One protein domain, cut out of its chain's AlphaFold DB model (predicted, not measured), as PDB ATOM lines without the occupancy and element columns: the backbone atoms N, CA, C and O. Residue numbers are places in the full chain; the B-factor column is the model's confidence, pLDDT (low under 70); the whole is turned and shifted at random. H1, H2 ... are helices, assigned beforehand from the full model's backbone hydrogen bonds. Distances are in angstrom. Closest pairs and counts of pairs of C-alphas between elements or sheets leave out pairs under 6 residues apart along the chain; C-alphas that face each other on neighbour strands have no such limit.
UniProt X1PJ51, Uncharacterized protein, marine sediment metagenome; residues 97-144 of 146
ATOM      1  N   ASP A  97     244.224 135.925 176.068       79.56
ATOM      2  CA  ASP A  97     243.634 136.484 174.849       79.56
ATOM      3  C   ASP A  97     242.192 135.999 174.636       79.56
ATOM      4  O   ASP A  97     241.316 136.796 174.298       79.56
ATOM      5  N   ALA A  98     241.907 134.717 174.900       78.06
ATOM      6  CA  ALA A  98     240.549 134.179 174.828       78.06
ATOM      7  C   ALA A  98     239.616 134.849 175.848       78.06
ATOM      8  O   ALA A  98     238.472 135.177 175.522       78.06
ATOM      9  N   LEU A  99     240.111 135.112 177.061       80.44
ATOM     10  CA  LEU A  99     239.360 135.849 178.077       80.44
ATOM     11  C   LEU A  99     239.079 137.292 177.633       80.44
ATOM     12  O   LEU A  99     237.939 137.740 177.726       80.44
ATOM     13  N   ILE A 100     240.085 138.008 177.124       82.56
ATOM     14  CA  ILE A 100     239.922 139.392 176.658       82.56
ATOM     15  C   ILE A 100     238.903 139.459 175.517       82.56
ATOM     16  O   ILE A 100     237.993 140.282 175.570       82.56
ATOM     17  N   ASN A 101     238.997 138.561 174.534       82.88
ATOM     18  CA  ASN A 101     238.051 138.517 173.418       82.88
ATOM     19  C   ASN A 101     236.626 138.213 173.894       82.88
ATOM     20  O   ASN A 101     235.693 138.911 173.508       82.88
ATOM     21  N   THR A 102     236.464 137.261 174.819       85.38
ATOM     22  CA  THR A 102     235.155 136.954 175.420       85.38
ATOM     23  C   THR A 102     234.554 138.177 176.123       85.38
ATOM     24  O   THR A 102     233.355 138.426 176.023       85.38
ATOM     25  N   MET A 103     235.377 138.974 176.813       78.38
ATOM     26  CA  MET A 103     234.926 140.194 177.495       78.38
ATOM     27  C   MET A 103     234.579 141.324 176.515       78.38
ATOM     28  O   MET A 103     233.682 142.115 176.800       78.38
ATOM     29  N   LEU A 104     235.264 141.404 175.369       83.75
ATOM     30  CA  LEU A 104     234.980 142.382 174.313       83.75
ATOM     31  C   LEU A 104     233.700 142.056 173.528       83.75
ATOM     32  O   LEU A 104     233.035 142.972 173.049       83.75
ATOM     33  N   GLU A 105     233.354 140.775 173.409       89.50
ATOM     34  CA  GLU A 105     232.155 140.296 172.706       89.50
ATOM     35  C   GLU A 105     230.911 140.189 173.608       89.50
ATOM     36  O   GLU A 105     229.814 139.900 173.126       89.50
ATOM     37  N   ALA A 106     231.059 140.426 174.915       85.56
ATOM     38  CA  ALA A 106     229.977 140.296 175.882       85.56
ATOM     39  C   ALA A 106     228.819 141.271 175.606       85.56
ATOM     40  O   ALA A 106     229.016 142.454 175.312       85.56
ATOM     41  N   THR A 107     227.580 140.795 175.764       88.94
ATOM     42  CA  THR A 107     226.395 141.654 175.631       88.94
ATOM     43  C   THR A 107     226.275 142.626 176.813       88.94
ATOM     44  O   THR A 107     226.789 142.350 177.902       88.94
ATOM     45  N   PRO A 108     225.547 143.751 176.667       83.69
ATOM     46  CA  PRO A 108     225.332 144.695 177.766       83.69
ATOM     47  C   PRO A 108     224.751 144.054 179.037       83.69
ATOM     48  O   PRO A 108     225.130 144.427 180.149       83.69
ATOM     49  N   GLU A 109     223.868 143.062 178.901       84.31
ATOM     50  CA  GLU A 109     223.295 142.320 180.030       84.31
ATOM     51  C   GLU A 109     224.354 141.469 180.738       84.31
ATOM     52  O   GLU A 109     224.405 141.447 181.968       84.31
ATOM     53  N   GLN A 110     225.227 140.806 179.975       75.00
ATOM     54  CA  GLN A 110     226.323 140.001 180.515       75.00
ATOM     55  C   GLN A 110     227.351 140.873 181.241       75.00
ATOM     56  O   GLN A 110     227.779 140.524 182.340       75.00
ATOM     57  N   VAL A 111     227.685 142.041 180.683       79.19
ATOM     58  CA  VAL A 111     228.563 143.026 181.333       79.19
ATOM     59  C   VAL A 111     227.930 143.540 182.626       79.19
ATOM     60  O   VAL A 111     228.591 143.576 183.661       79.19
ATOM     61  N   THR A 112     226.639 143.882 182.603       75.25
ATOM     62  CA  THR A 112     225.914 144.357 183.796       75.25
ATOM     63  C   THR A 112     225.886 143.293 184.893       75.25
ATOM     64  O   THR A 112     226.113 143.598 186.063       75.25
ATOM     65  N   TYR A 113     225.656 142.033 184.520       76.44
ATOM     66  CA  TYR A 113     225.673 140.909 185.450       76.44
ATOM     67  C   TYR A 113     227.068 140.669 186.042       76.44
ATOM     68  O   TYR A 113     227.203 140.525 187.257       76.44
ATOM     69  N   PHE A 114     228.112 140.696 185.210       78.94
ATOM     70  CA  PHE A 114     229.499 140.567 185.655       78.94
ATOM     71  C   PHE A 114     229.891 141.684 186.633       78.94
ATOM     72  O   PHE A 114     230.408 141.400 187.713       78.94
ATOM     73  N   VAL A 115     229.587 142.942 186.303       80.88
ATOM     74  CA  VAL A 115     229.837 144.091 187.189       80.88
ATOM     75  C   VAL A 115     229.074 143.938 188.505       80.88
ATOM     76  O   VAL A 115     229.660 144.129 189.568       80.88
ATOM     77  N   GLY A 116     227.809 143.512 188.458       73.38
ATOM     78  CA  GLY A 116     227.010 143.257 189.657       73.38
ATOM     79  C   GLY A 116     227.617 142.190 190.573       73.38
ATOM     80  O   GLY A 116     227.620 142.358 191.792       73.38
ATOM     81  N   LEU A 117     228.186 141.120 190.007       76.81
ATOM     82  CA  LEU A 117     228.914 140.110 190.778       76.81
ATOM     83  C   LEU A 117     230.187 140.685 191.404       76.81
ATOM     84  O   LEU A 117     230.414 140.493 192.598       76.81
ATOM     85  N   VAL A 118     231.003 141.411 190.633       78.19
ATOM     86  CA  VAL A 118     232.240 142.033 191.135       78.19
ATOM     87  C   VAL A 118     231.942 143.009 192.274       78.19
ATOM     88  O   VAL A 118     232.608 142.962 193.310       78.19
ATOM     89  N   ASP A 119     230.916 143.847 192.129       71.81
ATOM     90  CA  ASP A 119     230.505 144.791 193.167       71.81
ATOM     91  C   ASP A 119     229.945 144.083 194.404       71.81
ATOM     92  O   ASP A 119     230.272 144.476 195.527       71.81
ATOM     93  N   ALA A 120     229.173 143.004 194.239       72.06
ATOM     94  CA  ALA A 120     228.701 142.193 195.361       72.06
ATOM     95  C   ALA A 120     229.871 141.560 196.136       72.06
ATOM     96  O   ALA A 120     229.916 141.635 197.367       72.06
ATOM     97  N   TYR A 121     230.858 140.999 195.428       74.38
ATOM     98  CA  TYR A 121     232.083 140.473 196.037       74.38
ATOM     99  C   TYR A 121     232.869 141.571 196.757       74.38
ATOM    100  O   TYR A 121     233.242 141.402 197.919       74.38
ATOM    101  N   ARG A 122     233.060 142.729 196.122       75.38
ATOM    102  CA  ARG A 122     233.719 143.881 196.742       75.38
ATOM    103  C   ARG A 122     233.013 144.319 198.026       75.38
ATOM    104  O   ARG A 122     233.674 144.511 199.043       75.38
ATOM    105  N   GLN A 123     231.687 144.445 198.006       71.75
ATOM    106  CA  GLN A 123     230.898 144.806 199.188       71.75
ATOM    107  C   GLN A 123     231.009 143.756 200.301       71.75
ATOM    108  O   GLN A 123     231.150 144.128 201.465       71.75
ATOM    109  N   SER A 124     231.019 142.463 199.956       71.38
ATOM    110  CA  SER A 124     231.165 141.365 200.927       71.38
ATOM    111  C   SER A 124     232.510 141.358 201.665       71.38
ATOM    112  O   SER A 124     232.603 140.837 202.777       71.38
ATOM    113  N   ILE A 125     233.544 141.948 201.060       70.12
ATOM    114  CA  ILE A 125     234.888 142.056 201.636       70.12
ATOM    115  C   ILE A 125     235.050 143.388 202.384       70.12
ATOM    116  O   ILE A 125     235.833 143.474 203.323       70.12
ATOM    117  N   TRP A 126     234.290 144.427 202.026       66.81
ATOM    118  CA  TRP A 126     234.443 145.773 202.595       66.81
ATOM    119  C   TRP A 126     234.128 145.860 204.095       66.81
ATOM    120  O   TRP A 126     234.640 146.738 204.786       66.81
ATOM    121  N   THR A 127     233.295 144.954 204.607       64.44
ATOM    122  CA  THR A 127     232.984 144.830 206.039       64.44
ATOM    123  C   THR A 127     233.979 143.949 206.795       64.44
ATOM    124  O   THR A 127     233.893 143.853 208.019       64.44
ATOM    125  N   GLN A 128     234.926 143.311 206.100       64.88
ATOM    126  CA  GLN A 128     235.920 142.448 206.726       64.88
ATOM    127  C   GLN A 128     237.154 143.245 207.175       64.88
ATOM    128  O   GLN A 128     237.591 144.168 206.481       64.88
ATOM    129  N   PRO A 129     237.748 142.909 208.336       66.19
ATOM    130  CA  PRO A 129     239.003 143.510 208.770       66.19
ATOM    131  C   PRO A 129     240.120 143.227 207.757       66.19
ATOM    132  O   PRO A 129     240.189 142.148 207.168       66.19
ATOM    133  N   PHE A 130     241.010 144.205 207.563       66.44
ATOM    134  CA  PHE A 130     242.106 144.112 206.599       66.44
ATOM    135  C   PHE A 130     243.006 142.897 206.877       66.44
ATOM    136  O   PHE A 130     243.691 142.830 207.902       66.44
ATOM    137  N   ASN A 131     243.028 141.944 205.941       70.75
ATOM    138  CA  ASN A 131     243.844 140.737 206.033       70.75
ATOM    139  C   ASN A 131     245.241 140.984 205.443       70.75
ATOM    140  O   ASN A 131     245.515 140.695 204.277       70.75
ATOM    141  N   HIS A 132     246.121 141.552 206.265       66.00
ATOM    142  CA  HIS A 132     247.490 141.899 205.882       66.00
ATOM    143  C   HIS A 132     248.310 140.693 205.392       66.00
ATOM    144  O   HIS A 132     249.143 140.857 204.502       66.00
ATOM    145  N   GLU A 133     248.062 139.486 205.910       69.25
ATOM    146  CA  GLU A 133     248.769 138.270 205.492       69.25
ATOM    147  C   GLU A 133     248.405 137.862 204.061       69.25
ATOM    148  O   GLU A 133     249.294 137.567 203.261       69.25
ATOM    149  N   PHE A 134     247.113 137.916 203.715       69.94
ATOM    150  CA  PHE A 134     246.632 137.628 202.364       69.94
ATOM    151  C   PHE A 134     247.241 138.587 201.333       69.94
ATOM    152  O   PHE A 134     247.791 138.147 200.325       69.94
ATOM    153  N   PHE A 135     247.218 139.895 201.604       70.56
ATOM    154  CA  PHE A 135     247.770 140.885 200.676       70.56
ATOM    155  C   PHE A 135     249.305 140.840 200.593       70.56
ATOM    156  O   PHE A 135     249.856 141.028 199.510       70.56
ATOM    157  N   ALA A 136     250.008 140.522 201.685       72.19
ATOM    158  CA  ALA A 136     251.458 140.312 201.660       72.19
ATOM    159  C   ALA A 136     251.867 139.022 200.922       72.19
ATOM    160  O   ALA A 136     252.957 138.952 200.353       72.19
ATOM    161  N   ALA A 137     251.032 137.979 200.942       70.81
ATOM    162  CA  ALA A 137     251.230 136.776 200.131       70.81
ATOM    163  C   ALA A 137     250.954 137.048 198.643       70.81
ATOM    164  O   ALA A 137     251.726 136.618 197.789       70.81
ATOM    165  N   LEU A 138     249.911 137.829 198.344       68.75
ATOM    166  CA  LEU A 138     249.584 138.259 196.987       68.75
ATOM    167  C   LEU A 138     250.725 139.086 196.370       68.75
ATOM    168  O   LEU A 138     251.157 138.791 195.262       68.75
ATOM    169  N   ALA A 139     251.259 140.069 197.106       66.00
ATOM    170  CA  ALA A 139     252.368 140.910 196.646       66.00
ATOM    171  C   ALA A 139     253.639 140.098 196.334       66.00
ATOM    172  O   ALA A 139     254.269 140.324 195.306       66.00
ATOM    173  N   ARG A 140     253.968 139.100 197.166       67.50
ATOM    174  CA  ARG A 140     255.086 138.174 196.913       67.50
ATOM    175  C   ARG A 140     254.888 137.325 195.655       67.50
ATOM    176  O   ARG A 140     255.858 137.027 194.974       67.50
ATOM    177  N   GLY A 141     253.646 136.967 195.319       56.03
ATOM    178  CA  GLY A 141     253.330 136.250 194.078       56.03
ATOM    179  C   GLY A 141     253.544 137.075 192.801       56.03
ATOM    180  O   GLY A 141     253.789 136.502 191.742       56.03
ATOM    181  N   PHE A 142     253.490 138.409 192.894       50.09
ATOM    182  CA  PHE A 142     253.814 139.316 191.784       50.09
ATOM    183  C   PHE A 142     255.310 139.637 191.680       50.09
ATOM    184  O   PHE A 142     255.777 139.980 190.600       50.09
ATOM    185  N   GLU A 143     256.071 139.498 192.767       53.78
ATOM    186  CA  GLU A 143     257.530 139.702 192.783       53.78
ATOM    187  C   GLU A 143     258.280 138.638 191.951       53.78
ATOM    188  O   GLU A 143     259.411 138.852 191.535       53.78
ATOM    189  N   THR A 144     257.631 137.504 191.660       48.88
ATOM    190  CA  THR A 144     258.165 136.391 190.855       48.88
ATOM    191  C   THR A 144     257.792 136.431 189.365       48.88
ATOM    192  O   THR A 144     257.987 135.435 188.674       48.88
TER     193      THR A 144
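AT A GLANCE: This is residues 97 to 144 of the 146 residues of an uncharacterized protein of marine sediment metagenome (UniProt X1PJ51). Three helices make a flat, open U: the long helix H2 is its base, and the shorter H1 and H3 are arms at the two ends of H2, on the same side of it. The hollow between the arms is empty, and no helix touches another. The printed part has 48 residues with three named helices, H1, H2 and H3 in that order along the chain, and no named strand; its class is all helix. The whole is extended, with a radius of gyration of the C-alphas of 15.2 A, and the C-alphas span 37 by 31 by 7 A.

IN THESE COORDINATES: Find C-alpha 108 at (225.332, 144.695, 177.766); from there H2, residues 108 to 126, runs 26.5 A to C-alpha 126 at (234.443, 145.773, 202.595). Before it, look for H1, residues 97 to 104, which begins at C-alpha 97 at (243.634, 136.484, 174.849) and is 10.5 A long. After it comes H3, residues 132 to 143, which runs 16.6 A to C-alpha 143 at (257.530, 139.702, 192.783).

HOW THE PARTS SIT: Start at H2 and look toward H1: the two are close but not clearly touching, and their closest C-alphas, those of Met 103 and Val 111, are 8.0 A apart. Their lines stand at 76 degrees, about perpendicular. H2 and H3 are apart, and so are H1 and H3. In H1, H2 and H3 every O i to N i+4 pair is within hydrogen-bond range.

THE WHOLE: The two C-alphas farthest apart are those of Thr 107 and Glu 133, 37.5 A. The links H1 to H2 and H2 to H3 are tight, and the printed part has no cut. Residues 97 to 102 and 115 to 144 stand free. The mean pLDDT of the printed part is 73.2; look for values under 70 at residues 126 to 130, 132 to 134 and 138 to 144.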